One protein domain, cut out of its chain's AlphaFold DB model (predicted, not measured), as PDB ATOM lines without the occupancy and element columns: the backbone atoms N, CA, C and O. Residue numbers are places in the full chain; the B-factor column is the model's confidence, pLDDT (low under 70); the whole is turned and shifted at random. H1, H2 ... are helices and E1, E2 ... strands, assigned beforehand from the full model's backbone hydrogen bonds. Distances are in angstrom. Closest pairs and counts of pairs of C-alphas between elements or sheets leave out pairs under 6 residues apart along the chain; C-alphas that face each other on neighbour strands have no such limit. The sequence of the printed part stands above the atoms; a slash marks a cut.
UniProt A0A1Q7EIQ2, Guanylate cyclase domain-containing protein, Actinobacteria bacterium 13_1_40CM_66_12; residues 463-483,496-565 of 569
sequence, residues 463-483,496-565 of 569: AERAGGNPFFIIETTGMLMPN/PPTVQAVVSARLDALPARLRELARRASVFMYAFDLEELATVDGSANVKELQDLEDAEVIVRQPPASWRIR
ATOM      1  N   ALA A 463     102.796  98.785 161.939       80.38
ATOM      2  CA  ALA A 463     104.103  98.656 162.579       80.38
ATOM      3  C   ALA A 463     105.229  98.435 161.553       80.38
ATOM      4  O   ALA A 463     106.277  99.081 161.643       80.38
ATOM      5  N   GLU A 464     105.001  97.576 160.555       72.62
ATOM      6  CA  GLU A 464     105.945  97.309 159.465       72.62
ATOM      7  C   GLU A 464     106.175  98.549 158.595       72.62
ATOM      8  O   GLU A 464     107.324  98.890 158.297       72.62
ATOM      9  N   ARG A 465     105.107  99.275 158.237       70.44
ATOM     10  CA  ARG A 465     105.221 100.521 157.458       70.44
ATOM     11  C   ARG A 465     105.953 101.625 158.214       70.44
ATOM     12  O   ARG A 465     106.782 102.312 157.622       70.44
ATOM     13  N   ALA A 466     105.680 101.774 159.510       73.19
ATOM     14  CA  ALA A 466     106.326 102.772 160.362       73.19
ATOM     15  C   ALA A 466     107.788 102.422 160.708       73.19
ATOM     16  O   ALA A 466     108.527 103.269 161.220       73.19
ATOM     17  N   GLY A 467     108.223 101.182 160.448       72.75
ATOM     18  CA  GLY A 467     109.604 100.741 160.635       72.75
ATOM     19  C   GLY A 467     110.106 100.880 162.076       72.75
ATOM     20  O   GLY A 467     111.281 101.185 162.281       72.75
ATOM     21  N   GLY A 468     109.219 100.733 163.064       81.00
ATOM     22  CA  GLY A 468     109.559 100.763 164.490       81.00
ATOM     23  C   GLY A 468     109.852 102.138 165.098       81.00
ATOM     24  O   GLY A 468     110.286 102.209 166.248       81.00
ATOM     25  N   ASN A 469     109.620 103.243 164.379       83.94
ATOM     26  CA  ASN A 469     109.723 104.580 164.968       83.94
ATOM     27  C   ASN A 469     108.394 104.952 165.679       83.94
ATOM     28  O   ASN A 469     107.357 105.050 165.012       83.94
ATOM     29  N   PRO A 470     108.395 105.182 167.013       85.56
ATOM     30  CA  PRO A 470     107.188 105.466 167.792       85.56
ATOM     31  C   PRO A 470     106.350 106.635 167.279       85.56
ATOM     32  O   PRO A 470     105.122 106.572 167.337       85.56
ATOM     33  N   PHE A 471     106.984 107.695 166.773       81.06
ATOM     34  CA  PHE A 471     106.266 108.848 166.235       81.06
ATOM     35  C   PHE A 471     105.396 108.449 165.044       81.06
ATOM     36  O   PHE A 471     104.189 108.664 165.078       81.06
ATOM     37  N   PHE A 472     105.977 107.777 164.047       77.62
ATOM     38  CA  PHE A 472     105.247 107.326 162.858       77.62
ATOM     39  C   PHE A 472     104.128 106.348 163.218       77.62
ATOM     40  O   PHE A 472     103.036 106.434 162.654       77.62
ATOM     41  N   ILE A 473     104.373 105.458 164.186       80.69
ATOM     42  CA  ILE A 473     103.360 104.531 164.701       80.69
ATOM     43  C   ILE A 473     102.165 105.303 165.269       80.69
ATOM     44  O   ILE A 473     101.027 105.035 164.883       80.69
ATOM     45  N   ILE A 474     102.413 106.264 166.162       79.00
ATOM     46  CA  ILE A 474     101.355 107.032 166.832       79.00
ATOM     47  C   ILE A 474     100.587 107.898 165.830       79.00
ATOM     48  O   ILE A 474      99.360 107.903 165.871       79.00
ATOM     49  N   GLU A 475     101.279 108.585 164.918       73.56
ATOM     50  CA  GLU A 475     100.637 109.431 163.903       73.56
ATOM     51  C   GLU A 475      99.751 108.614 162.959       73.56
ATOM     52  O   GLU A 475      98.576 108.930 162.776       73.56
ATOM     53  N   THR A 476     100.284 107.520 162.408       71.38
ATOM     54  CA  THR A 476      99.540 106.657 161.474       71.38
ATOM     55  C   THR A 476      98.352 105.997 162.169       71.38
ATOM     56  O   THR A 476      97.260 105.924 161.613       71.38
ATOM     57  N   THR A 477      98.535 105.574 163.422       74.44
ATOM     58  CA  THR A 477      97.450 105.034 164.246       74.44
ATOM     59  C   THR A 477      96.372 106.089 164.498       74.44
ATOM     60  O   THR A 477      95.191 105.807 164.313       74.44
ATOM     61  N   GLY A 478      96.759 107.315 164.858       67.31
ATOM     62  CA  GLY A 478      95.836 108.420 165.118       67.31
ATOM     63  C   GLY A 478      94.953 108.783 163.921       67.31
ATOM     64  O   GLY A 478      93.809 109.172 164.126       67.31
ATOM     65  N   MET A 479      95.436 108.597 162.688       64.62
ATOM     66  CA  MET A 479      94.640 108.811 161.468       64.62
ATOM     67  C   MET A 479      93.549 107.772 161.240       64.62
ATOM     68  O   MET A 479      92.495 108.082 160.690       64.62
ATOM     69  N   LEU A 480      93.824 106.527 161.619       61.19
ATOM     70  CA  LEU A 480      92.892 105.414 161.449       61.19
ATOM     71  C   LEU A 480      91.843 105.382 162.556       61.19
ATOM     72  O   LEU A 480      90.802 104.741 162.414       61.19
ATOM     73  N   MET A 481      92.112 106.089 163.650       61.75
ATOM     74  CA  MET A 481      91.161 106.288 164.721       61.75
ATOM     75  C   MET A 481      90.186 107.394 164.302       61.75
ATOM     76  O   MET A 481      90.605 108.529 164.078       61.75
ATOM     77  N   PRO A 482      88.881 107.101 164.185       49.41
ATOM     78  CA  PRO A 482      87.900 108.112 163.835       49.41
ATOM     79  C   PRO A 482      87.814 109.135 164.968       49.41
ATOM     80  O   PRO A 482      87.146 108.923 165.982       49.41
ATOM     81  N   ASN A 483      88.482 110.270 164.790       42.78
ATOM     82  CA  ASN A 483      88.198 111.473 165.553       42.78
ATOM     83  C   ASN A 483      86.868 112.038 165.049       42.78
ATOM     84  O   ASN A 483      86.842 112.919 164.202       42.78
ATOM     85  N   PRO A 496     100.254 111.101 157.114       69.81
ATOM     86  CA  PRO A 496     100.047 112.233 158.001       69.81
ATOM     87  C   PRO A 496     100.901 113.454 157.665       69.81
ATOM     88  O   PRO A 496     102.098 113.285 157.458       69.81
ATOM     89  N   PRO A 497     100.363 114.690 157.720       69.06
ATOM     90  CA  PRO A 497     101.175 115.895 157.539       69.06
ATOM     91  C   PRO A 497     102.358 115.974 158.517       69.06
ATOM     92  O   PRO A 497     103.437 116.430 158.158       69.06
ATOM     93  N   THR A 498     102.176 115.470 159.741       71.50
ATOM     94  CA  THR A 498     103.219 115.304 160.769       71.50
ATOM     95  C   THR A 498     104.348 114.386 160.315       71.50
ATOM     96  O   THR A 498     105.519 114.705 160.503       71.50
ATOM     97  N   VAL A 499     104.008 113.274 159.667       74.75
ATOM     98  CA  VAL A 499     104.970 112.343 159.070       74.75
ATOM     99  C   VAL A 499     105.635 112.964 157.842       74.75
ATOM    100  O   VAL A 499     106.861 112.963 157.746       74.75
ATOM    101  N   GLN A 500     104.848 113.559 156.944       74.50
ATOM    102  CA  GLN A 500     105.336 114.209 155.730       74.50
ATOM    103  C   GLN A 500     106.344 115.324 156.043       74.50
ATOM    104  O   GLN A 500     107.361 115.429 155.359       74.50
ATOM    105  N   ALA A 501     106.107 116.122 157.092       70.50
ATOM    106  CA  ALA A 501     107.027 117.167 157.539       70.50
ATOM    107  C   ALA A 501     108.379 116.592 158.001       70.50
ATOM    108  O   ALA A 501     109.425 117.076 157.570       70.50
ATOM    109  N   VAL A 502     108.370 115.525 158.813       74.88
ATOM    110  CA  VAL A 502     109.602 114.869 159.298       74.88
ATOM    111  C   VAL A 502     110.412 114.275 158.147       74.88
ATOM    112  O   VAL A 502     111.632 114.423 158.077       74.88
ATOM    113  N   VAL A 503     109.724 113.634 157.212       77.38
ATOM    114  CA  VAL A 503     110.327 112.989 156.043       77.38
ATOM    115  C   VAL A 503     110.912 114.013 155.081       77.38
ATOM    116  O   VAL A 503     112.055 113.870 154.650       77.38
ATOM    117  N   SER A 504     110.155 115.073 154.790       76.38
ATOM    118  CA  SER A 504     110.600 116.158 153.912       76.38
ATOM    119  C   SER A 504     111.839 116.843 154.482       76.38
ATOM    120  O   SER A 504     112.804 117.047 153.753       76.38
ATOM    121  N   ALA A 505     111.851 117.126 155.791       72.75
ATOM    122  CA  ALA A 505     113.006 117.715 156.464       72.75
ATOM    123  C   ALA A 505     114.251 116.821 156.369       72.75
ATOM    124  O   ALA A 505     115.350 117.305 156.102       72.75
ATOM    125  N   ARG A 506     114.079 115.504 156.528       76.00
ATOM    126  CA  ARG A 506     115.174 114.533 156.405       76.00
ATOM    127  C   ARG A 506     115.752 114.495 154.989       76.00
ATOM    128  O   ARG A 506     116.967 114.551 154.828       76.00
ATOM    129  N   LEU A 507     114.899 114.441 153.965       79.56
ATOM    130  CA  LEU A 507     115.338 114.456 152.564       79.56
ATOM    131  C   LEU A 507     116.014 115.785 152.186       79.56
ATOM    132  O   LEU A 507     116.990 115.792 151.431       79.56
ATOM    133  N   ASP A 508     115.543 116.905 152.737       77.12
ATOM    134  CA  ASP A 508     116.127 118.231 152.514       77.12
ATOM    135  C   ASP A 508     117.457 118.454 153.247       77.12
ATOM    136  O   ASP A 508     118.264 119.271 152.793       77.12
ATOM    137  N   ALA A 509     117.716 117.724 154.335       76.38
ATOM    138  CA  ALA A 509     119.004 117.742 155.024       76.38
ATOM    139  C   ALA A 509     120.103 116.993 154.246       76.38
ATOM    140  O   ALA A 509     121.288 117.257 154.448       76.38
ATOM    141  N   LEU A 510     119.732 116.094 153.324       81.06
ATOM    142  CA  LEU A 510     120.701 115.360 152.514       81.06
ATOM    143  C   LEU A 510     121.490 116.283 151.572       81.06
ATOM    144  O   LEU A 510     120.903 117.188 150.958       81.06
ATOM    145  N   PRO A 511     122.782 115.978 151.332       82.38
ATOM    146  CA  PRO A 511     123.539 116.532 150.218       82.38
ATOM    147  C   PRO A 511     122.778 116.386 148.893       82.38
ATOM    148  O   PRO A 511     122.169 115.348 148.628       82.38
ATOM    149  N   ALA A 512     122.865 117.396 148.022       80.19
ATOM    150  CA  ALA A 512     122.102 117.446 146.768       80.19
ATOM    151  C   ALA A 512     122.260 116.183 145.896       80.19
ATOM    152  O   ALA A 512     121.293 115.719 145.295       80.19
ATOM    153  N   ARG A 513     123.465 115.592 145.870       86.44
ATOM    154  CA  ARG A 513     123.749 114.339 145.154       86.44
ATOM    155  C   ARG A 513     122.960 113.153 145.714       86.44
ATOM    156  O   ARG A 513     122.359 112.417 144.938       86.44
ATOM    157  N   LEU A 514     122.932 112.992 147.037       87.31
ATOM    158  CA  LEU A 514     122.210 111.899 147.692       87.31
ATOM    159  C   LEU A 514     120.694 112.074 147.563       87.31
ATOM    160  O   LEU A 514     119.985 111.099 147.334       87.31
ATOM    161  N   ARG A 515     120.195 113.313 147.619       85.00
ATOM    162  CA  ARG A 515     118.774 113.610 147.378       85.00
ATOM    163  C   ARG A 515     118.341 113.239 145.962       85.00
ATOM    164  O   ARG A 515     117.295 112.622 145.780       85.00
ATOM    165  N   GLU A 516     119.159 113.574 144.964       83.94
ATOM    166  CA  GLU A 516     118.904 113.188 143.576       83.94
ATOM    167  C   GLU A 516     118.926 111.667 143.400       83.94
ATOM    168  O   GLU A 516     118.051 111.110 142.733       83.94
ATOM    169  N   LEU A 517     119.889 110.993 144.033       87.31
ATOM    170  CA  LEU A 517     119.986 109.538 144.002       87.31
ATOM    171  C   LEU A 517     118.760 108.879 144.647       87.31
ATOM    172  O   LEU A 517     118.177 107.977 144.051       87.31
ATOM    173  N   ALA A 518     118.309 109.373 145.804       86.44
ATOM    174  CA  ALA A 518     117.087 108.910 146.462       86.44
ATOM    175  C   ALA A 518     115.843 109.115 145.579       86.44
ATOM    176  O   ALA A 518     115.010 108.216 145.452       86.44
ATOM    177  N   ARG A 519     115.740 110.268 144.902       84.12
ATOM    178  CA  ARG A 519     114.659 110.551 143.947       84.12
ATOM    179  C   ARG A 519     114.654 109.560 142.784       84.12
ATOM    180  O   ARG A 519     113.592 109.068 142.415       84.12
ATOM    181  N   ARG A 520     115.819 109.227 142.224       86.00
ATOM    182  CA  ARG A 520     115.940 108.223 141.149       86.00
ATOM    183  C   ARG A 520     115.629 106.817 141.649       86.00
ATOM    184  O   ARG A 520     114.902 106.087 140.983       86.00
ATOM    185  N   ALA A 521     116.097 106.480 142.847       85.62
ATOM    186  CA  ALA A 521     115.797 105.212 143.494       85.62
ATOM    187  C   ALA A 521     114.289 105.040 143.775       85.62
ATOM    188  O   ALA A 521     113.807 103.913 143.817       85.62
ATOM    189  N   SER A 522     113.520 106.131 143.911       84.06
ATOM    190  CA  SER A 522     112.071 106.069 144.190       84.06
ATOM    191  C   SER A 522     111.221 105.468 143.076       84.06
ATOM    192  O   SER A 522     110.072 105.098 143.307       84.06
ATOM    193  N   VAL A 523     111.799 105.300 141.884       83.62
ATOM    194  CA  VAL A 523     111.177 104.553 140.785       83.62
ATOM    195  C   VAL A 523     111.043 103.062 141.137       83.62
ATOM    196  O   VAL A 523     110.109 102.404 140.677       83.62
ATOM    197  N   PHE A 524     111.927 102.532 141.987       82.50
ATOM    198  CA  PHE A 524     111.891 101.144 142.436       82.50
ATOM    199  C   PHE A 524     110.941 100.995 143.632       82.50
ATOM    200  O   PHE A 524     111.268 101.320 144.770       82.50
ATOM    201  N   MET A 525     109.736 100.484 143.366       69.06
ATOM    202  CA  MET A 525     108.666 100.354 144.368       69.06
ATOM    203  C   MET A 525     108.972  99.334 145.482       69.06
ATOM    204  O   MET A 525     108.444  99.457 146.588       69.06
ATOM    205  N   TYR A 526     109.789  98.319 145.191       77.62
ATOM    206  CA  TYR A 526     110.068  97.204 146.098       77.62
ATOM    207  C   TYR A 526     111.511  97.248 146.593       77.62
ATOM    208  O   TYR A 526     111.825  98.046 147.464       77.62
ATOM    209  N   ALA A 527     112.385  96.410 146.052       85.31
ATOM    210  CA  ALA A 527     113.812  96.446 146.311       85.31
ATOM    211  C   ALA A 527     114.550  96.681 144.991       85.31
ATOM    212  O   ALA A 527     113.982  96.446 143.924       85.31
ATOM    213  N   PHE A 528     115.779  97.162 145.088       88.31
ATOM    214  CA  PHE A 528     116.696  97.346 143.979       88.31
ATOM    215  C   PHE A 528     118.111  96.947 144.394       88.31
ATOM    216  O   PHE A 528     118.473  97.060 145.568       88.31
ATOM    217  N   ASP A 529     118.932  96.507 143.452       89.62
ATOM    218  CA  ASP A 529     120.376  96.369 143.654       89.62
ATOM    219  C   ASP A 529     121.169  97.498 142.967       89.62
ATOM    220  O   ASP A 529     120.611  98.447 142.407       89.62
ATOM    221  N   LEU A 530     122.500  97.447 143.073       87.38
ATOM    222  CA  LEU A 530     123.362  98.475 142.490       87.38
ATOM    223  C   LEU A 530     123.343  98.444 140.951       87.38
ATOM    224  O   LEU A 530     123.483  99.498 140.332       87.38
ATOM    225  N   GLU A 531     123.169  97.272 140.336       86.81
ATOM    226  CA  GLU A 531     123.116  97.134 138.876       86.81
ATOM    227  C   GLU A 531     121.817  97.734 138.328       86.81
ATOM    228  O   GLU A 531     121.841  98.491 137.355       86.81
ATOM    229  N   GLU A 532     120.695  97.483 139.001       88.50
ATOM    230  CA  GLU A 532     119.401  98.083 138.684       88.50
ATOM    231  C   GLU A 532     119.430  99.602 138.879       88.50
ATOM    232  O   GLU A 532     119.005 100.344 137.989       88.50
ATOM    233  N   LEU A 533     120.002 100.096 139.982       87.56
ATOM    234  CA  LEU A 533     120.138 101.537 140.214       87.56
ATOM    235  C   LEU A 533     121.022 102.217 139.159       87.56
ATOM    236  O   LEU A 533     120.719 103.336 138.734       87.56
ATOM    237  N   ALA A 534     122.064 101.534 138.674       87.38
ATOM    238  CA  ALA A 534     122.938 102.052 137.624       87.38
ATOM    239  C   ALA A 534     122.200 102.324 136.297       87.38
ATOM    240  O   ALA A 534     122.663 103.140 135.496       87.38
ATOM    241  N   THR A 535     121.029 101.710 136.070       87.50
ATOM    242  CA  THR A 535     120.202 101.972 134.874       87.50
ATOM    243  C   THR A 535     119.576 103.368 134.870       87.50
ATOM    244  O   THR A 535     119.399 103.960 133.803       87.50
ATOM    245  N   VAL A 536     119.267 103.913 136.051       86.00
ATOM    246  CA  VAL A 536     118.700 105.263 136.224       86.00
ATOM    247  C   VAL A 536     119.753 106.281 136.676       86.00
ATOM    248  O   VAL A 536     119.598 107.477 136.425       86.00
ATOM    249  N   ASP A 537     120.842 105.826 137.301       86.31
ATOM    250  CA  ASP A 537     121.989 106.641 137.702       86.31
ATOM    251  C   ASP A 537     123.317 105.882 137.551       86.31
ATOM    252  O   ASP A 537     123.821 105.277 138.494       86.31
ATOM    253  N   GLY A 538     123.940 105.970 136.373       82.44
ATOM    254  CA  GLY A 538     125.212 105.285 136.091       82.44
ATOM    255  C   GLY A 538     126.429 105.769 136.896       82.44
ATOM    256  O   GLY A 538     127.516 105.228 136.722       82.44
ATOM    257  N   SER A 539     126.277 106.784 137.752       86.19
ATOM    258  CA  SER A 539     127.328 107.253 138.670       86.19
ATOM    259  C   SER A 539     127.120 106.801 140.119       86.19
ATOM    260  O   SER A 539     127.953 107.113 140.974       86.19
ATOM    261  N   ALA A 540     126.028 106.082 140.402       86.62
ATOM    262  CA  ALA A 540     125.741 105.541 141.722       86.62
ATOM    263  C   ALA A 540     126.850 104.587 142.185       86.62
ATOM    264  O   ALA A 540     127.355 103.768 141.415       86.62
ATOM    265  N   ASN A 541     127.229 104.675 143.458       87.56
ATOM    266  CA  ASN A 541     128.231 103.790 144.046       87.56
ATOM    267  C   ASN A 541     127.807 103.293 145.435       87.56
ATOM    268  O   ASN A 541     126.895 103.829 146.061       87.56
ATOM    269  N   VAL A 542     128.492 102.255 145.928       86.69
ATOM    270  CA  VAL A 542     128.180 101.618 147.220       86.69
ATOM    271  C   VAL A 542     128.297 102.597 148.389       86.69
ATOM    272  O   VAL A 542     127.518 102.495 149.329       86.69
ATOM    273  N   LYS A 543     129.225 103.559 148.328       87.31
ATOM    274  CA  LYS A 543     129.382 104.558 149.388       87.31
ATOM    275  C   LYS A 543     128.163 105.479 149.461       87.31
ATOM    276  O   LYS A 543     127.648 105.690 150.543       87.31
ATOM    277  N   GLU A 544     127.648 105.955 148.328       88.62
ATOM    278  CA  GLU A 544     126.421 106.767 148.308       88.62
ATOM    279  C   GLU A 544     125.202 105.989 148.842       88.62
ATOM    280  O   GLU A 544     124.331 106.573 149.482       88.62
ATOM    281  N   LEU A 545     125.146 104.670 148.618       86.94
ATOM    282  CA  LEU A 545     124.119 103.806 149.211       86.94
ATOM    283  C   LEU A 545     124.306 103.624 150.720       86.94
ATOM    284  O   LEU A 545     123.314 103.618 151.440       86.94
ATOM    285  N   GLN A 546     125.545 103.510 151.199       84.25
ATOM    286  CA  GLN A 546     125.850 103.508 152.633       84.25
ATOM    287  C   GLN A 546     125.459 104.842 153.268       84.25
ATOM    288  O   GLN A 546     124.749 104.839 154.260       84.25
ATOM    289  N   ASP A 547     125.793 105.970 152.640       83.00
ATOM    290  CA  ASP A 547     125.417 107.296 153.132       83.00
ATOM    291  C   ASP A 547     123.877 107.469 153.168       83.00
ATOM    292  O   ASP A 547     123.336 108.090 154.082       83.00
ATOM    293  N   LEU A 548     123.136 106.899 152.204       84.62
ATOM    294  CA  LEU A 548     121.661 106.862 152.224       84.62
ATOM    295  C   LEU A 548     121.085 105.881 153.258       84.62
ATOM    296  O   LEU A 548     119.961 106.083 153.730       84.62
ATOM    297  N   GLU A 549     121.804 104.805 153.572       82.69
ATOM    298  CA  GLU A 549     121.455 103.843 154.622       82.69
ATOM    299  C   GLU A 549     121.671 104.460 156.010       82.69
ATOM    300  O   GLU A 549     120.765 104.384 156.844       82.69
ATOM    301  N   ASP A 550     122.796 105.154 156.204       74.06
ATOM    302  CA  ASP A 550     123.163 105.914 157.403       74.06
ATOM    303  C   ASP A 550     122.219 107.106 157.619       74.06
ATOM    304  O   ASP A 550     121.795 107.375 158.740       74.06
ATOM    305  N   ALA A 551     121.799 107.773 156.537       72.00
ATOM    306  CA  ALA A 551     120.738 108.783 156.576       72.00
ATOM    307  C   ALA A 551     119.319 108.183 156.659       72.00
ATOM    308  O   ALA A 551     118.315 108.902 156.603       72.00
ATOM    309  N   GLU A 552     119.226 106.857 156.767       73.00
ATOM    310  CA  GLU A 552     118.002 106.090 156.955       73.00
ATOM    311  C   GLU A 552     116.916 106.343 155.891       73.00
ATOM    312  O   GLU A 552     115.719 106.232 156.165       73.00
ATOM    313  N   VAL A 553     117.308 106.653 154.654       77.50
ATOM    314  CA  VAL A 553     116.386 106.770 153.509       77.50
ATOM    315  C   VAL A 553     116.083 105.405 152.906       77.50
ATOM    316  O   VAL A 553     114.949 105.134 152.495       77.50
ATOM    317  N   ILE A 554     117.084 104.527 152.907       83.12
ATOM    318  CA  ILE A 554     116.977 103.150 152.430       83.12
ATOM    319  C   ILE A 554     117.279 102.152 153.555       83.12
ATOM    320  O   ILE A 554     117.792 102.509 154.618       83.12
ATOM    321  N   VAL A 555     116.879 100.900 153.349       81.69
ATOM    322  CA  VAL A 555     117.210  99.755 154.212       81.69
ATOM    323  C   VAL A 555     117.813  98.674 153.349       81.69
ATOM    324  O   VAL A 555     117.245  98.320 152.314       81.69
ATOM    325  N   ARG A 556     118.922  98.110 153.813       81.75
ATOM    326  CA  ARG A 556     119.516  96.936 153.199       81.75
ATOM    327  C   ARG A 556     118.702  95.680 153.515       81.75
ATOM    328  O   ARG A 556     118.387  95.398 154.669       81.75
ATOM    329  N   GLN A 557     118.380  94.911 152.484       78.62
ATOM    330  CA  GLN A 557     117.731  93.609 152.576       78.62
ATOM    331  C   GLN A 557     118.675  92.504 152.066       78.62
ATOM    332  O   GLN A 557     119.361  92.670 151.052       78.62
ATOM    333  N   PRO A 558     118.758  91.354 152.753       66.94
ATOM    334  CA  PRO A 558     119.458  90.192 152.216       66.94
ATOM    335  C   PRO A 558     118.750  89.655 150.953       66.94
ATOM    336  O   PRO A 558     117.521  89.587 150.963       66.94
ATOM    337  N   PRO A 559     119.473  89.229 149.894       61.91
ATOM    338  CA  PRO A 559     120.923  89.210 149.734       61.91
ATOM    339  C   PRO A 559     121.397  90.441 148.933       61.91
ATOM    340  O   PRO A 559     121.357  90.442 147.711       61.91
ATOM    341  N   ALA A 560     121.867  91.479 149.631       72.94
ATOM    342  CA  ALA A 560     122.483  92.683 149.050       72.94
ATOM    343  C   ALA A 560     121.591  93.539 148.123       72.94
ATOM    344  O   ALA A 560     122.099  94.184 147.211       72.94
ATOM    345  N   SER A 561     120.292  93.601 148.408       84.25
ATOM    346  CA  SER A 561     119.394  94.601 147.823       84.25
ATOM    347  C   SER A 561     119.135  95.738 148.812       84.25
ATOM    348  O   SER A 561     119.389  95.617 150.014       84.25
ATOM    349  N   TRP A 562     118.628  96.855 148.314       86.88
ATOM    350  CA  TRP A 562     118.155  97.986 149.096       86.88
ATOM    351  C   TRP A 562     116.699  98.252 148.775       86.88
ATOM    352  O   TRP A 562     116.217  97.978 147.684       86.88
ATOM    353  N   ARG A 563     115.983  98.822 149.731       84.38
ATOM    354  CA  ARG A 563     114.610  99.269 149.538       84.38
ATOM    355  C   ARG A 563     114.436 100.654 150.134       84.38
ATOM    356  O   ARG A 563     114.956 100.918 151.220       84.38
ATOM    357  N   ILE A 564     113.653 101.508 149.474       81.06
ATOM    358  CA  ILE A 564     113.223 102.780 150.065       81.06
ATOM    359  C   ILE A 564     112.337 102.505 151.280       81.06
ATOM    360  O   ILE A 564     111.398 101.702 151.224       81.06
ATOM    361  N   ARG A 565     112.630 103.163 152.404       72.31
ATOM    362  CA  ARG A 565     111.774 103.053 153.589       72.31
ATOM    363  C   ARG A 565     110.382 103.585 153.243       72.31
ATOM    364  O   ARG A 565     110.244 104.683 152.743       72.31
TER     365      ARG A 565
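This is residues 463 to 483 and 496 to 565 of the 569 residues of the protein "Guanylate cyclase domain-containing protein" of Actinobacteria bacterium 13_1_40CM_66_12 (UniProt A0A1Q7EIQ2). A small hairpin of two strands, E1 and E2, and three short helices, H4, H5 and H6, standing at about right angles to one another, make a body at one end; from it H3 reaches like an arm toward a smaller head, H1 and H2, at the other end. The two ends are loosely joined, with H3 only just meeting H2. The printed part has 91 residues, with six named helices followed by two antiparallel strands, in the order H1 H2 H3 H4 H5 H6 E1 E2, and is mostly helix. It is only just compact, close to loose, with a radius of gyration of the C-alphas of 14.5 A, and elongated, spanning 48 by 28 by 20 A.

Begin at the hairpin of E1, residues 554 to 557, and E2, residues 561 to 564, whose directions differ by 146 degrees; look for N 555 and O 563 at 2.9 A and N 557 and O 561 at 2.8 A, within hydrogen-bond range. H6, residues 542 to 550, and E1 have 4 pairs of C-alphas within 8 A; look for the closest, the C-alphas of Glu 549 and Val 555, 5.9 A apart. H6 and E2 are near each other. H4, residues 512 to 521, touches H6, about perpendicular at 88 degrees, closest at the C-alphas of Leu 514 and Glu 544, 6.7 A. H4 also touches H5, residues 530 to 536, about perpendicular at 84 degrees, closest at the C-alphas of Arg 520 and Val 536, 6.4 A. H3, residues 497 to 509, is close to H4 but not clearly touching, with the C-alphas of Leu 507 and Arg 515 closest at 6.3 A. With residues 498 to 499 alone, H3 only just touches H2, residues 470 to 480, with 3 pairs of C-alphas within 8 A, closest Phe 472 and Val 499 at 6.3 A; they run opposite ways at a steep tilt of 38 degrees. H1, residues 463 to 466, and H2 touch only at the corner, closest at the C-alphas of Ala 466 and Phe 472, 5.3 A. H2 is apart from H4, H5, H6 and both strands. In H2, H3, H4 and H6 every O i to N i+4 pair is within hydrogen-bond range; H5 has 1 of 3, beside 3 of 4 O i to N i+3 pairs, and H1 is too short for an i+4 pair.

Find C-alpha 463, where H1 begins, at (104.103, 98.656, 162.579). H2 is 15.6 A long. H3, the longest helix, runs 18.1 A from C-alpha 497 at (101.175, 115.895, 157.539). H4 measures 14.1 A and H6 12.1 A. E2 ends at C-alpha 564, at (113.223, 102.780, 150.065).

The C-alphas farthest apart, of Asn 483 and Gly 538, are 47.7 A apart. Residues 484 to 495 are cut out, and C-alphas 483 and 496 stand 14.1 A apart across that cut. Of the links printed whole, H4 to H5 is short and the others are tight. The mean pLDDT of the printed part is 78.9; look for values under 70 at residues 478 to 483, 496 to 497, 525 and 558 to 559.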